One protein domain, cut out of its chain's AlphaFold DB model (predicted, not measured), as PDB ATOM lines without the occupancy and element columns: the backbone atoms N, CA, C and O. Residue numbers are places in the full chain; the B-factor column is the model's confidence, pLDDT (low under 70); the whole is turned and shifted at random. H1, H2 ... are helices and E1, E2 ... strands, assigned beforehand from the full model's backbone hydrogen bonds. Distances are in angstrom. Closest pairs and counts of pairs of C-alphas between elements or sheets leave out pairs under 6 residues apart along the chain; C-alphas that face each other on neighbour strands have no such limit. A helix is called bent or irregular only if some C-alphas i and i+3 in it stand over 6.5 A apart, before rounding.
ATOM      1  N   ASP A   6     136.826 110.703 105.961       75.12
ATOM      2  CA  ASP A   6     135.515 111.192 105.520       75.12
ATOM      3  C   ASP A   6     134.529 110.039 105.281       75.12
ATOM      4  O   ASP A   6     133.397 110.105 105.759       75.12
ATOM      5  N   ASP A   7     134.982 108.927 104.686       69.75
ATOM      6  CA  ASP A   7     134.169 107.708 104.548       69.75
ATOM      7  C   ASP A   7     133.739 107.167 105.918       69.75
ATOM      8  O   ASP A   7     132.601 106.724 106.102       69.75
ATOM      9  N   ALA A   8     134.652 107.203 106.899       66.25
ATOM     10  CA  ALA A   8     134.341 106.818 108.268       66.25
ATOM     11  C   ALA A   8     133.322 107.791 108.874       66.25
ATOM     12  O   ALA A   8     132.343 107.352 109.472       66.25
ATOM     13  N   TYR A   9     133.504 109.103 108.690       71.44
ATOM     14  CA  TYR A   9     132.557 110.112 109.156       71.44
ATOM     15  C   TYR A   9     131.161 109.876 108.598       71.44
ATOM     16  O   TYR A   9     130.212 109.821 109.381       71.44
ATOM     17  N   ASP A  10     131.024 109.670 107.297       72.69
ATOM     18  CA  ASP A  10     129.723 109.486 106.665       72.69
ATOM     19  C   ASP A  10     129.063 108.155 107.047       72.69
ATOM     20  O   ASP A  10     127.860 108.129 107.319       72.69
ATOM     21  N   ALA A  11     129.840 107.079 107.198       68.12
ATOM     22  CA  ALA A  11     129.331 105.802 107.700       68.12
ATOM     23  C   ALA A  11     128.790 105.902 109.141       68.12
ATOM     24  O   ALA A  11     127.800 105.255 109.491       68.12
ATOM     25  N   LEU A  12     129.419 106.719 109.989       68.94
ATOM     26  CA  LEU A  12     129.082 106.825 111.413       68.94
ATOM     27  C   LEU A  12     127.995 107.869 111.691       68.94
ATOM     28  O   LEU A  12     127.243 107.710 112.655       68.94
ATOM     29  N   ARG A  13     127.887 108.912 110.854       69.06
ATOM     30  CA  ARG A  13     126.967 110.055 111.020       69.06
ATOM     31  C   ARG A  13     125.491 109.654 110.995       69.06
ATOM     32  O   ARG A  13     124.674 110.315 111.629       69.06
ATOM     33  N   GLY A  14     125.150 108.582 110.278       67.44
ATOM     34  CA  GLY A  14     123.775 108.079 110.169       67.44
ATOM     35  C   GLY A  14     123.270 107.316 111.398       67.44
ATOM     36  O   GLY A  14     122.085 106.995 111.466       67.44
ATOM     37  N   THR A  15     124.141 107.017 112.366       71.81
ATOM     38  CA  THR A  15     123.803 106.218 113.551       71.81
ATOM     39  C   THR A  15     123.959 107.069 114.805       71.81
ATOM     40  O   THR A  15     124.969 107.743 114.970       71.81
ATOM     41  N   GLY A  16     122.979 107.035 115.712       80.12
ATOM     42  CA  GLY A  16     123.166 107.637 117.029       80.12
ATOM     43  C   GLY A  16     124.096 106.767 117.874       80.12
ATOM     44  O   GLY A  16     123.981 105.545 117.841       80.12
ATOM     45  N   TRP A  17     125.011 107.359 118.638       86.44
ATOM     46  CA  TRP A  17     125.938 106.595 119.482       86.44
ATOM     47  C   TRP A  17     125.681 106.829 120.965       86.44
ATOM     48  O   TRP A  17     125.471 107.964 121.397       86.44
ATOM     49  N   LEU A  18     125.747 105.744 121.736       87.25
ATOM     50  CA  LEU A  18     125.615 105.719 123.187       87.25
ATOM     51  C   LEU A  18     126.949 105.323 123.827       87.25
ATOM     52  O   LEU A  18     127.508 104.266 123.529       87.25
ATOM     53  N   GLY A  19     127.452 106.160 124.731       87.38
ATOM     54  CA  GLY A  19     128.676 105.914 125.489       87.38
ATOM     55  C   GLY A  19     128.415 105.750 126.982       87.38
ATOM     56  O   GLY A  19     127.571 106.444 127.540       87.38
ATOM     57  N   PHE A  20     129.192 104.876 127.622       86.06
ATOM     58  CA  PHE A  20     129.230 104.699 129.075       86.06
ATOM     59  C   PHE A  20     130.653 104.930 129.578       86.06
ATOM     60  O   PHE A  20     131.598 104.306 129.078       86.06
ATOM     61  N   THR A  21     130.817 105.811 130.562       83.56
ATOM     62  CA  THR A  21     132.138 106.134 131.117       83.56
ATOM     63  C   THR A  21     132.062 106.613 132.561       83.56
ATOM     64  O   THR A  21     131.199 107.416 132.878       83.56
ATOM     65  N   PRO A  22     132.989 106.244 133.456       80.75
ATOM     66  CA  PRO A  22     133.020 106.865 134.780       80.75
ATOM     67  C   PRO A  22     133.270 108.379 134.689       80.75
ATOM     68  O   PRO A  22     132.676 109.160 135.429       80.75
ATOM     69  N   ARG A  23     134.090 108.819 133.723       82.50
ATOM     70  CA  ARG A  23     134.452 110.230 133.543       82.50
ATOM     71  C   ARG A  23     134.287 110.680 132.089       82.50
ATOM     72  O   ARG A  23     134.834 110.020 131.198       82.50
ATOM     73  N   PRO A  24     133.603 111.806 131.818       82.19
ATOM     74  CA  PRO A  24     133.383 112.292 130.456       82.19
ATOM     75  C   PRO A  24     134.639 112.474 129.597       82.19
ATOM     76  O   PRO A  24     134.622 112.154 128.409       82.19
ATOM     77  N   PHE A  25     135.755 112.929 130.179       79.31
ATOM     78  CA  PHE A  25     136.984 113.175 129.415       79.31
ATOM     79  C   PHE A  25     137.579 111.913 128.774       79.31
ATOM     80  O   PHE A  25     138.278 112.023 127.769       79.31
ATOM     81  N   LEU A  26     137.288 110.717 129.304       77.88
ATOM     82  CA  LEU A  26     137.747 109.449 128.719       77.88
ATOM     83  C   LEU A  26     137.137 109.202 127.332       77.88
ATOM     84  O   LEU A  26     137.675 108.438 126.538       77.88
ATOM     85  N   PHE A  27     136.035 109.885 127.036       78.75
ATOM     86  CA  PHE A  27     135.346 109.864 125.755       78.75
ATOM     87  C   PHE A  27     135.640 111.091 124.891       78.75
ATOM     88  O   PHE A  27     135.058 111.225 123.816       78.75
ATOM     89  N   LEU A  28     136.554 111.977 125.304       75.38
ATOM     90  CA  LEU A  28     136.883 113.197 124.564       75.38
ATOM     91  C   LEU A  28     137.196 112.956 123.072       75.38
ATOM     92  O   LEU A  28     136.716 113.748 122.258       75.38
ATOM     93  N   PRO A  29     137.927 111.894 122.667       72.75
ATOM     94  CA  PRO A  29     138.126 111.604 121.248       72.75
ATOM     95  C   PRO A  29     136.807 111.416 120.486       72.75
ATOM     96  O   PRO A  29     136.632 112.020 119.435       72.75
ATOM     97  N   LEU A  30     135.852 110.665 121.047       73.69
ATOM     98  CA  LEU A  30     134.534 110.420 120.443       73.69
ATOM     99  C   LEU A  30     133.597 111.629 120.541       73.69
ATOM    100  O   LEU A  30     132.788 111.865 119.650       73.69
ATOM    101  N   LEU A  31     133.715 112.437 121.595       75.44
ATOM    102  CA  LEU A  31     132.976 113.696 121.701       75.44
ATOM    103  C   LEU A  31     133.371 114.662 120.573       75.44
ATOM    104  O   LEU A  31     132.517 115.321 119.983       75.44
ATOM    105  N   ARG A  32     134.661 114.706 120.214       74.81
ATOM    106  CA  ARG A  32     135.170 115.558 119.128       74.81
ATOM    107  C   ARG A  32     134.675 115.150 117.744       74.81
ATOM    108  O   ARG A  32     134.598 116.015 116.876       74.81
ATOM    109  N   THR A  33     134.326 113.881 117.528       73.56
ATOM    110  CA  THR A  33     133.800 113.435 116.231       73.56
ATOM    111  C   THR A  33     132.335 113.810 116.015       73.56
ATOM    112  O   THR A  33     131.862 113.736 114.885       73.56
ATOM    113  N   ARG A  34     131.617 114.224 117.073       75.06
ATOM    114  CA  ARG A  34     130.164 114.477 117.075       75.06
ATOM    115  C   ARG A  34     129.300 113.261 116.721       75.06
ATOM    116  O   ARG A  34     128.106 113.418 116.491       75.06
ATOM    117  N   PHE A  35     129.869 112.055 116.693       76.69
ATOM    118  CA  PHE A  35     129.070 110.835 116.536       76.69
ATOM    119  C   PHE A  35     128.330 110.495 117.822       76.69
ATOM    120  O   PHE A  35     127.215 109.977 117.781       76.69
ATOM    121  N   LEU A  36     128.943 110.798 118.973       82.81
ATOM    122  CA  LEU A  36     128.329 110.546 120.264       82.81
ATOM    123  C   LEU A  36     127.067 111.390 120.412       82.81
ATOM    124  O   LEU A  36     127.132 112.615 120.414       82.81
ATOM    125  N   SER A  37     125.928 110.713 120.525       86.88
ATOM    126  CA  SER A  37     124.623 111.350 120.684       86.88
ATOM    127  C   SER A  37     124.203 111.398 122.146       86.88
ATOM    128  O   SER A  37     123.633 112.389 122.597       86.88
ATOM    129  N   VAL A  38     124.540 110.341 122.887       89.12
ATOM    130  CA  VAL A  38     124.242 110.204 124.309       89.12
ATOM    131  C   VAL A  38     125.478 109.728 125.060       89.12
ATOM    132  O   VAL A  38     126.139 108.770 124.651       89.12
ATOM    133  N   LEU A  39     125.764 110.364 126.192       88.75
ATOM    134  CA  LEU A  39     126.755 109.912 127.153       88.75
ATOM    135  C   LEU A  39     126.105 109.672 128.515       88.75
ATOM    136  O   LEU A  39     125.476 110.558 129.083       88.75
ATOM    137  N   VAL A  40     126.313 108.482 129.059       88.94
ATOM    138  CA  VAL A  40     126.003 108.141 130.445       88.94
ATOM    139  C   VAL A  40     127.314 108.145 131.222       88.94
ATOM    140  O   VAL A  40     128.251 107.424 130.854       88.94
ATOM    141  N   SER A  41     127.401 108.960 132.274       88.12
ATOM    142  CA  SER A  41     128.630 109.104 133.045       88.12
ATOM    143  C   SER A  41     128.477 109.049 134.559       88.12
ATOM    144  O   SER A  41     127.426 109.354 135.105       88.12
ATOM    145  N   GLY A  42     129.545 108.659 135.258       87.38
ATOM    146  CA  GLY A  42     129.599 108.763 136.719       87.38
ATOM    147  C   GLY A  42     129.648 110.229 137.148       87.38
ATOM    148  O   GLY A  42     128.822 110.692 137.926       87.38
ATOM    149  N   GLN A  43     130.568 110.985 136.549       87.44
ATOM    150  CA  GLN A  43     130.775 112.408 136.832       87.44
ATOM    151  C   GLN A  43     130.019 113.320 135.863       87.44
ATOM    152  O   GLN A  43     129.841 112.981 134.688       87.44
ATOM    153  N   GLN A  44     129.619 114.501 136.330       87.38
ATOM    154  CA  GLN A  44     129.115 115.576 135.482       87.38
ATOM    155  C   GLN A  44     130.237 116.094 134.568       87.38
ATOM    156  O   GLN A  44     131.424 116.024 134.890       87.38
ATOM    157  N   MET A  45     129.871 116.586 133.383       80.94
ATOM    158  CA  MET A  45     130.822 117.289 132.522       80.94
ATOM    159  C   MET A  45     131.162 118.663 133.098       80.94
ATOM    160  O   MET A  45     130.285 119.344 133.627       80.94
ATOM    161  N   ASP A  46     132.397 119.114 132.882       78.88
ATOM    162  CA  ASP A  46     132.756 120.502 133.162       78.88
ATOM    163  C   ASP A  46     131.885 121.464 132.318       78.88
ATOM    164  O   ASP A  46     131.557 121.159 131.159       78.88
ATOM    165  N   PRO A  47     131.500 122.636 132.857       74.25
ATOM    166  CA  PRO A  47     130.680 123.605 132.137       74.25
ATOM    167  C   PRO A  47     131.223 123.932 130.737       74.25
ATOM    168  O   PRO A  47     132.419 124.142 130.535       74.25
ATOM    169  N   GLY A  48     130.326 123.975 129.749       67.12
ATOM    170  CA  GLY A  48     130.661 124.281 128.353       67.12
ATOM    171  C   GLY A  48     131.150 123.094 127.513       67.12
ATOM    172  O   GLY A  48     131.289 123.245 126.300       67.12
ATOM    173  N   TRP A  49     131.369 121.910 128.098       72.38
ATOM    174  CA  TRP A  49     131.739 120.711 127.334       72.38
ATOM    175  C   TRP A  49     130.564 120.108 126.557       72.38
ATOM    176  O   TRP A  49     130.652 119.968 125.339       72.38
ATOM    177  N   ALA A  50     129.459 119.771 127.230       63.69
ATOM    178  CA  ALA A  50     128.321 119.087 126.601       63.69
ATOM    179  C   ALA A  50     127.723 119.901 125.439       63.69
ATOM    180  O   ALA A  50     127.535 119.387 124.334       63.69
ATOM    181  N   SER A  51     127.518 121.203 125.660       66.69
ATOM    182  CA  SER A  51     127.000 122.126 124.647       66.69
ATOM    183  C   SER A  51     127.942 122.289 123.452       66.69
ATOM    184  O   SER A  51     127.473 122.406 122.322       66.69
ATOM    185  N   ARG A  52     129.266 122.237 123.662       77.69
ATOM    186  CA  ARG A  52     130.261 122.332 122.581       77.69
ATOM    187  C   ARG A  52     130.217 121.140 121.623       77.69
ATOM    188  O   ARG A  52     130.505 121.314 120.436       77.69
ATOM    189  N   PHE A  53     129.894 119.948 122.120       77.00
ATOM    190  CA  PHE A  53     129.881 118.717 121.321       77.00
ATOM    191  C   PHE A  53     128.483 118.285 120.872       77.00
ATOM    192  O   PHE A  53     128.379 117.410 120.018       77.00
ATOM    193  N   GLY A  54     127.423 118.918 121.385       78.62
ATOM    194  CA  GLY A  54     126.043 118.590 121.027       78.62
ATOM    195  C   GLY A  54     125.598 117.216 121.532       78.62
ATOM    196  O   GLY A  54     124.729 116.604 120.918       78.62
ATOM    197  N   VAL A  55     126.202 116.730 122.621       85.69
ATOM    198  CA  VAL A  55     125.867 115.438 123.228       85.69
ATOM    199  C   VAL A  55     124.880 115.630 124.373       85.69
ATOM    200  O   VAL A  55     125.021 116.555 125.177       85.69
ATOM    201  N   GLU A  56     123.903 114.737 124.481       87.81
ATOM    202  CA  GLU A  56     123.066 114.639 125.673       87.81
ATOM    203  C   GLU A  56     123.819 113.843 126.742       87.81
ATOM    204  O   GLU A  56     124.276 112.729 126.482       87.81
ATOM    205  N   CYS A  57     123.997 114.416 127.932       87.50
ATOM    206  CA  CYS A  57     124.742 113.782 129.014       87.50
ATOM    207  C   CYS A  57     123.820 113.502 130.198       87.50
ATOM    208  O   CYS A  57     123.142 114.409 130.671       87.50
ATOM    209  N   PHE A  58     123.860 112.275 130.708       88.81
ATOM    210  CA  PHE A  58     123.220 111.874 131.957       88.81
ATOM    211  C   PHE A  58     124.314 111.488 132.945       88.81
ATOM    212  O   PHE A  58     125.049 110.536 132.675       88.81
ATOM    213  N   SER A  59     124.447 112.208 134.063       89.19
ATOM    214  CA  SER A  59     125.469 111.900 135.066       89.19
ATOM    215  C   SER A  59     124.888 111.383 136.378       89.19
ATOM    216  O   SER A  59     123.841 111.834 136.845       89.19
ATOM    217  N   ALA A  60     125.590 110.435 137.001       88.62
ATOM    218  CA  ALA A  60     125.252 109.961 138.336       88.62
ATOM    219  C   ALA A  60     125.454 111.077 139.365       88.62
ATOM    220  O   ALA A  60     124.606 111.251 140.228       88.62
ATOM    221  N   GLU A  61     126.511 111.880 139.221       89.62
ATOM    222  CA  GLU A  61     126.786 113.056 140.053       89.62
ATOM    223  C   GLU A  61     125.617 114.054 140.091       89.62
ATOM    224  O   GLU A  61     125.297 114.565 141.161       89.62
ATOM    225  N   GLU A  62     124.921 114.298 138.973       88.56
ATOM    226  CA  GLU A  62     123.742 115.178 138.961       88.56
ATOM    227  C   GLU A  62     122.581 114.583 139.774       88.56
ATOM    228  O   GLU A  62     121.861 115.301 140.473       88.56
ATOM    229  N   LEU A  63     122.425 113.257 139.732       85.75
ATOM    230  CA  LEU A  63     121.384 112.538 140.462       85.75
ATOM    231  C   LEU A  63     121.694 112.417 141.962       85.75
ATOM    232  O   LEU A  63     120.801 112.589 142.792       85.75
ATOM    233  N   THR A  64     122.936 112.090 142.313       86.50
ATOM    234  CA  THR A  64     123.362 111.788 143.687       86.50
ATOM    235  C   THR A  64     123.874 113.013 144.433       86.50
ATOM    236  O   THR A  64     123.934 112.989 145.660       86.50
ATOM    237  N   ARG A  65     124.237 114.085 143.713       88.06
ATOM    238  CA  ARG A  65     124.962 115.258 144.229       88.06
ATOM    239  C   ARG A  65     126.307 114.905 144.872       88.06
ATOM    240  O   ARG A  65     126.797 115.648 145.719       88.06
ATOM    241  N   MET A  66     126.893 113.772 144.489       84.88
ATOM    242  CA  MET A  66     128.186 113.306 144.981       84.88
ATOM    243  C   MET A  66     129.118 113.010 143.814       84.88
ATOM    244  O   MET A  66     128.742 112.319 142.866       84.88
ATOM    245  N   ARG A  67     130.352 113.505 143.917       83.19
ATOM    246  CA  ARG A  67     131.415 113.235 142.955       83.19
ATOM    247  C   ARG A  67     132.339 112.156 143.505       83.19
ATOM    248  O   ARG A  67     133.046 112.399 144.479       83.19
ATOM    249  N   ASP A  68     132.343 110.988 142.872       73.44
ATOM    250  CA  ASP A  68     133.330 109.949 143.162       73.44
ATOM    251  C   ASP A  68     134.582 110.168 142.301       73.44
ATOM    252  O   ASP A  68     134.525 110.181 141.066       73.44
ATOM    253  N   GLU A  69     135.725 110.375 142.950       70.00
ATOM    254  CA  GLU A  69     137.014 110.482 142.273       70.00
ATOM    255  C   GLU A  69     137.659 109.124 141.988       70.00
ATOM    256  O   GLU A  69     138.527 109.053 141.122       70.00
ATOM    257  N   ALA A  70     137.251 108.033 142.634       63.00
ATOM    258  CA  ALA A  70     137.784 106.706 142.345       63.00
ATOM    259  C   ALA A  70     137.414 106.262 140.921       63.00
ATOM    260  O   ALA A  70     138.276 105.767 140.191       63.00
ATOM    261  N   GLY A  71     136.182 106.554 140.487       65.75
ATOM    262  CA  GLY A  71     135.674 106.203 139.165       65.75
ATOM    263  C   GLY A  71     135.399 104.703 139.023       65.75
ATOM    264  O   GLY A  71     136.221 103.870 139.391       65.75
ATOM    265  N   GLY A  72     134.288 104.318 138.398       69.38
ATOM    266  CA  GLY A  72     134.115 102.933 137.956       69.38
ATOM    267  C   GLY A  72     132.678 102.466 137.822       69.38
ATOM    268  O   GLY A  72     131.795 103.208 137.398       69.38
ATOM    269  N   ARG A  73     132.481 101.180 138.138       70.56
ATOM    270  CA  ARG A  73     131.197 100.491 137.996       70.56
ATOM    271  C   ARG A  73     130.145 101.009 138.983       70.56
ATOM    272  O   ARG A  73     129.019 101.268 138.574       70.56
ATOM    273  N   SER A  74     130.532 101.211 140.241       68.44
ATOM    274  CA  SER A  74     129.669 101.741 141.307       68.44
ATOM    275  C   SER A  74     128.943 103.023 140.900       68.44
ATOM    276  O   SER A  74     127.753 103.173 141.161       68.44
ATOM    277  N   ASP A  75     129.628 103.918 140.190       74.06
ATOM    278  CA  ASP A  75     129.094 105.244 139.876       74.06
ATOM    279  C   ASP A  75     127.904 105.157 138.919       74.06
ATOM    280  O   ASP A  75     126.901 105.847 139.084       74.06
ATOM    281  N   LEU A  76     127.997 104.284 137.914       78.81
ATOM    282  CA  LEU A  76     126.952 104.140 136.900       78.81
ATOM    283  C   LEU A  76     125.761 103.318 137.410       78.81
ATOM    284  O   LEU A  76     124.664 103.446 136.863       78.81
ATOM    285  N   GLU A  77     125.936 102.505 138.456       83.19
ATOM    286  CA  GLU A  77     124.849 101.705 139.036       83.19
ATOM    287  C   GLU A  77     123.716 102.579 139.588       83.19
ATOM    288  O   GLU A  77     122.550 102.201 139.493       83.19
ATOM    289  N   HIS A  78     124.016 103.795 140.050       83.38
ATOM    290  CA  HIS A  78     122.997 104.753 140.494       83.38
ATOM    291  C   HIS A  78     122.032 105.189 139.382       83.38
ATOM    292  O   HIS A  78     120.901 105.590 139.668       83.38
ATOM    293  N   LEU A  79     122.451 105.105 138.117       85.00
ATOM    294  CA  LEU A  79     121.627 105.472 136.964       85.00
ATOM    295  C   LEU A  79     120.772 104.308 136.454       85.00
ATOM    296  O   LEU A  79     119.752 104.559 135.809       85.00
ATOM    297  N   LEU A  80     121.136 103.056 136.765       86.12
ATOM    298  CA  LEU A  80     120.436 101.859 136.284       86.12
ATOM    299  C   LEU A  80     118.920 101.901 136.533       86.12
ATOM    300  O   LEU A  80     118.179 101.692 135.573       86.12
ATOM    301  N   PRO A  81     118.413 102.241 137.739       86.88
ATOM    302  CA  PRO A  81     116.971 102.228 137.997       86.88
ATOM    303  C   PRO A  81     116.173 103.226 137.149       86.88
ATOM    304  O   PRO A  81     114.957 103.109 137.050       86.88
ATOM    305  N   ARG A  82     116.839 104.229 136.562       85.38
ATOM    306  CA  ARG A  82     116.220 105.297 135.764       85.38
ATOM    307  C   ARG A  82     116.623 105.265 134.293       85.38
ATOM    308  O   ARG A  82     116.136 106.080 133.518       85.38
ATOM    309  N   ALA A  83     117.488 104.336 133.900       85.06
ATOM    310  CA  ALA A  83     118.072 104.253 132.568       85.06
ATOM    311  C   ALA A  83     117.018 104.265 131.450       85.06
ATOM    312  O   ALA A  83     117.129 105.040 130.499       85.06
ATOM    313  N   GLY A  84     115.977 103.434 131.588       85.44
ATOM    314  CA  GLY A  84     114.897 103.327 130.609       85.44
ATOM    315  C   GLY A  84     114.139 104.640 130.427       85.44
ATOM    316  O   GLY A  84     113.941 105.081 129.296       85.44
ATOM    317  N   ASP A  85     113.777 105.304 131.522       87.50
ATOM    318  CA  ASP A  85     113.060 106.583 131.490       87.50
ATOM    319  C   ASP A  85     113.932 107.719 130.953       87.50
ATOM    320  O   ASP A  85     113.469 108.520 130.140       87.50
ATOM    321  N   LEU A  86     115.197 107.785 131.381       85.38
ATOM    322  CA  LEU A  86     116.142 108.814 130.946       85.38
ATOM    323  C   LEU A  86     116.351 108.758 129.431       85.38
ATOM    324  O   LEU A  86     116.229 109.779 128.758       85.38
ATOM    325  N   LEU A  87     116.597 107.564 128.882       86.50
ATOM    326  CA  LEU A  87     116.860 107.409 127.453       86.50
ATOM    327  C   LEU A  87     115.581 107.454 126.603       86.50
ATOM    328  O   LEU A  87     115.573 108.070 125.536       86.50
ATOM    329  N   SER A  88     114.480 106.839 127.048       88.12
ATOM    330  CA  SER A  88     113.261 106.730 126.226       88.12
ATOM    331  C   SER A  88     112.553 108.061 125.969       88.12
ATOM    332  O   SER A  88     111.859 108.171 124.959       88.12
ATOM    333  N   ARG A  89     112.761 109.084 126.811       86.00
ATOM    334  CA  ARG A  89     112.197 110.435 126.616       86.00
ATOM    335  C   ARG A  89     112.491 111.020 125.239       86.00
ATOM    336  O   ARG A  89     111.640 111.705 124.681       86.00
ATOM    337  N   ARG A  90     113.686 110.758 124.710       83.88
ATOM    338  CA  ARG A  90     114.143 111.302 123.426       83.88
ATOM    339  C   ARG A  90     114.474 110.225 122.401       83.88
ATOM    340  O   ARG A  90     114.326 110.464 121.210       83.88
ATOM    341  N   TRP A  91     114.899 109.047 122.849       87.31
ATOM    342  CA  TRP A  91     115.488 108.027 121.978       87.31
ATOM    343  C   TRP A  91     114.603 106.794 121.777       87.31
ATOM    344  O   TRP A  91     115.047 105.802 121.199       87.31
ATOM    345  N   ARG A  92     113.343 106.822 122.226       88.50
ATOM    346  CA  ARG A  92     112.391 105.739 121.944       88.50
ATOM    347  C   ARG A  92     112.228 105.549 120.431       88.50
ATOM    348  O   ARG A  92     112.003 106.506 119.702       88.50
ATOM    349  N   GLY A  93     112.322 104.303 119.971       85.88
ATOM    350  CA  GLY A  93     112.257 103.931 118.555       85.88
ATOM    351  C   GLY A  93     113.578 104.111 117.801       85.88
ATOM    352  O   GLY A  93     113.689 103.662 116.662       85.88
ATOM    353  N   HIS A  94     114.595 104.714 118.423       84.69
ATOM    354  CA  HIS A  94     115.909 104.881 117.815       84.69
ATOM    355  C   HIS A  94     116.818 103.677 118.079       84.69
ATOM    356  O   HIS A  94     116.763 103.013 119.121       84.69
ATOM    357  N   ARG A  95     117.704 103.435 117.113       85.81
ATOM    358  CA  ARG A  95     118.796 102.466 117.188       85.81
ATOM    359  C   ARG A  95     120.085 103.215 117.513       85.81
ATOM    360  O   ARG A  95     120.492 104.088 116.750       85.81
ATOM    361  N   LEU A  96     120.698 102.875 118.644       87.44
ATOM    362  CA  LEU A  96     121.935 103.478 119.128       87.44
ATOM    363  C   LEU A  96     123.077 102.462 119.096       87.44
ATOM    364  O   LEU A  96     122.941 101.374 119.648       87.44
ATOM    365  N   ALA A  97     124.208 102.808 118.491       85.12
ATOM    366  CA  ALA A  97     125.418 101.995 118.540       85.12
ATOM    367  C   ALA A  97     126.188 102.240 119.845       85.12
ATOM    368  O   ALA A  97     126.357 103.379 120.285       85.12
ATOM    369  N   LEU A  98     126.654 101.168 120.480       83.94
ATOM    370  CA  LEU A  98     127.402 101.239 121.728       83.94
ATOM    371  C   LEU A  98     128.879 101.565 121.465       83.94
ATOM    372  O   LEU A  98     129.588 100.797 120.820       83.94
ATOM    373  N   ALA A  99     129.355 102.669 122.034       76.94
ATOM    374  CA  ALA A  99     130.724 103.154 121.865       76.94
ATOM    375  C   ALA A  99     131.736 102.607 122.899       76.94
ATOM    376  O   ALA A  99     132.937 102.626 122.645       76.94
ATOM    377  N   SER A 100     131.288 102.119 124.065       73.62
ATOM    378  CA  SER A 100     132.145 101.437 125.056       73.62
ATOM    379  C   SER A 100     131.463 100.196 125.593       73.62
ATOM    380  O   SER A 100     130.338 100.255 126.081       73.62
ATOM    381  N   TYR A 101     132.180  99.075 125.537       67.12
ATOM    382  CA  TYR A 101     131.691  97.791 126.023       67.12
ATOM    383  C   TYR A 101     132.054  97.517 127.490       67.12
ATOM    384  O   TYR A 101     131.299  96.857 128.194       67.12
ATOM    385  N   GLY A 102     133.172  98.058 127.993       67.62
ATOM    386  CA  GLY A 102     133.664  97.758 129.349       67.62
ATOM    387  C   GLY A 102     132.722  98.195 130.481       67.62
ATOM    388  O   GLY A 102     132.850  97.733 131.611       67.62
ATOM    389  N   GLN A 103     131.763  99.065 130.167       71.81
ATOM    390  CA  GLN A 103     130.757  99.595 131.089       71.81
ATOM    391  C   GLN A 103     129.325  99.164 130.695       71.81
ATOM    392  O   GLN A 103     128.350  99.661 131.249       71.81
ATOM    393  N   TRP A 104     129.186  98.244 129.730       78.19
ATOM    394  CA  TRP A 104     127.903  97.717 129.261       78.19
ATOM    395  C   TRP A 104     127.599  96.355 129.884       78.19
ATOM    396  O   TRP A 104     127.925  95.294 129.343       78.19
ATOM    397  N   TRP A 105     126.974  96.384 131.054       82.00
ATOM    398  CA  TRP A 105     126.677  95.178 131.826       82.00
ATOM    399  C   TRP A 105     125.288  94.593 131.500       82.00
ATOM    400  O   TRP A 105     124.439  95.291 130.935       82.00
ATOM    401  N   PRO A 106     125.021  93.311 131.814       83.12
ATOM    402  CA  PRO A 106     123.694  92.707 131.646       83.12
ATOM    403  C   PRO A 106     122.553  93.506 132.300       83.12
ATOM    404  O   PRO A 106     121.455  93.576 131.750       83.12
ATOM    405  N   GLU A 107     122.821  94.162 133.423       85.81
ATOM    406  CA  GLU A 107     121.880  94.988 134.176       85.81
ATOM    407  C   GLU A 107     121.415  96.200 133.359       85.81
ATOM    408  O   GLU A 107     120.241  96.552 133.405       85.81
ATOM    409  N   TRP A 108     122.290  96.785 132.530       84.62
ATOM    410  CA  TRP A 108     121.908  97.859 131.609       84.62
ATOM    411  C   TRP A 108     120.952  97.371 130.522       84.62
ATOM    412  O   TRP A 108     119.996  98.064 130.182       84.62
ATOM    413  N   ARG A 109     121.158  96.155 130.001       84.69
ATOM    414  CA  ARG A 109     120.213  95.546 129.050       84.69
ATOM    415  C   ARG A 109     118.849  95.336 129.692       84.69
ATOM    416  O   ARG A 109     117.841  95.662 129.073       84.69
ATOM    417  N   ALA A 110     118.827  94.823 130.920       87.06
ATOM    418  CA  ALA A 110     117.595  94.619 131.668       87.06
ATOM    419  C   ALA A 110     116.884  95.951 131.964       87.06
ATOM    420  O   ALA A 110     115.688  96.065 131.725       87.06
ATOM    421  N   ALA A 111     117.620  96.978 132.397       86.75
ATOM    422  CA  ALA A 111     117.069  98.296 132.714       86.75
ATOM    423  C   ALA A 111     116.519  99.050 131.491       86.75
ATOM    424  O   ALA A 111     115.640  99.900 131.626       86.75
ATOM    425  N   LEU A 112     117.026  98.753 130.290       87.25
ATOM    426  CA  LEU A 112     116.516  99.313 129.037       87.25
ATOM    427  C   LEU A 112     115.443  98.442 128.373       87.25
ATOM    428  O   LEU A 112     114.830  98.885 127.395       87.25
ATOM    429  N   ALA A 113     115.173  97.240 128.889       86.62
ATOM    430  CA  ALA A 113     114.122  96.380 128.364       86.62
ATOM    431  C   ALA A 113     112.759  97.090 128.456       86.62
ATOM    432  O   ALA A 113     112.399  97.656 129.483       86.62
ATOM    433  N   GLY A 114     112.007  97.113 127.354       83.25
ATOM    434  CA  GLY A 114     110.699  97.781 127.292       83.25
ATOM    435  C   GLY A 114     110.736  99.313 127.172       83.25
ATOM    436  O   GLY A 114     109.700  99.917 126.910       83.25
ATOM    437  N   SER A 115     111.908  99.959 127.260       88.19
ATOM    438  CA  SER A 115     112.043 101.416 127.056       88.19
ATOM    439  C   SER A 115     111.767 101.853 125.603       88.19
ATOM    440  O   SER A 115     111.420 103.007 125.335       88.19
ATOM    441  N   GLY A 116     111.906 100.914 124.660       86.62
ATOM    442  CA  GLY A 116     111.852 101.156 123.217       86.62
ATOM    443  C   GLY A 116     113.154 101.715 122.637       86.62
ATOM    444  O   GLY A 116     113.183 102.069 121.463       86.62
ATOM    445  N   VAL A 117     114.221 101.817 123.436       88.31
ATOM    446  CA  VAL A 117     115.565 102.185 122.972       88.31
ATOM    447  C   VAL A 117     116.318 100.918 122.580       88.31
ATOM    448  O   VAL A 117     116.457  99.997 123.387       88.31
ATOM    449  N   HIS A 118     116.835 100.867 121.353       87.00
ATOM    450  CA  HIS A 118     117.582  99.712 120.861       87.00
ATOM    451  C   HIS A 118     119.081  99.998 120.875       87.00
ATOM    452  O   HIS A 118     119.605 100.632 119.961       87.00
ATOM    453  N   VAL A 119     119.783  99.507 121.899       86.62
ATOM    454  CA  VAL A 119     121.245  99.613 121.983       86.62
ATOM    455  C   VAL A 119     121.892  98.419 121.298       86.62
ATOM    456  O   VAL A 119     121.631  97.265 121.642       86.62
ATOM    457  N   GLN A 120     122.762  98.700 120.339       83.88
ATOM    458  CA  GLN A 120     123.524  97.702 119.619       83.88
ATOM    459  C   GLN A 120     124.930  97.593 120.185       83.88
ATOM    460  O   GLN A 120     125.737  98.500 119.966       83.88
ATOM    461  N   PRO A 121     125.251  96.501 120.897       76.44
ATOM    462  CA  PRO A 121     126.635  96.235 121.237       76.44
ATOM    463  C   PRO A 121     127.440  95.990 119.949       76.44
ATOM    464  O   PRO A 121     126.870  95.516 118.959       76.44
TER     465      PRO A 121
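This is residues 6 to 121 of the 224 residues of an uncharacterized protein of Streptosporangium nondiastaticum (UniProt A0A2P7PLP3). A strongly twisted sheet of five parallel strands makes the core, with H2 over one face, H6 over the other, and H7 packing on H6. H1 lies at one end of the domain, before E1; the short H4 and H5 lie at the opposite end, near the last residue of E2. The 116 printed residues hold seven named helices and five strands, in the order H1 E1 H2 E2 H3 E3 H4 H5 H6 E4 H7 E5, a mixed class; the sheet's order is E3 E2 E1 E4 E5. The whole is compact, with a radius of gyration of the C-alphas of 13.5 A and spans of 40 by 33 by 24 A.

The sheet runs from edge strand E3, residues 56 to 59, through E2, 36 to 41, E1, 16 to 21, and E4, 95 to 98, to edge strand E5, 118 to 120. Within hydrogen-bond range are N 39 and O 56 at 2.8 A for E3 and E2, N 40 and O 19 at 2.8 A for E2 and E1, N 18 and O 97 at 2.8 A for E1 and E4, and N 96 and O 118 at 2.8 A for E4 and E5. H2, residues 24 to 33, is on the sheet at a height of 9.0 A, over E1 and only just over E2, with 3 of its C-alphas there. H6, residues 80 to 91, is on the opposite face at a height of 6.7 A, only just over E1, with 3 C-alphas there; these are three layers, helices on both faces of a sheet. H7, residues 106 to 112, touches residues 80 to 84 of H6 alone, the C-alphas of Gly 84 and Leu 112 being closest at 4.6 A; the two run the same way at a steep tilt of 47 degrees. E1, H2, E2, then E2, H3 (residues 49 to 53), E3, and E4, H7, E5 are strand-helix-strand units, parallel neighbour strands with a helix between, each with a right-handed crossover. H3 only grazes the sheet, as does H5, residues 73 to 77. H4, residues 60 to 64, is close to H5 but not clearly touching, with C-alphas 60 and 76 closest at 6.2 A. H1, residues 6 to 13, is not on the sheet. Every O i to N i+4 pair is within range in H1, H3, H4, H5 and H7; H2 has 2 of 6, with 6 of 7 O i to N i+3 pairs, and H6 has 5 of 8.

E1 is 16.8 A long, from C-alpha 16 at (123.166, 107.637, 117.029), and E2 12.9 A. H6 spans 16.3 A and H2 14.3 A; both are irregular, with C-alphas 81 and 84, and 26 and 29, 7.8 A apart. E5 ends with C-alpha 120 at (123.524, 97.702, 119.619).

The C-alphas of Asp 7 and Arg 65 are the farthest apart, at 41.4 A. The printed part has no cut, and no link is long. Mean pLDDT of the printed part is 80.6; 15 residues are under 70, among them 11 to 14 and 70 to 72.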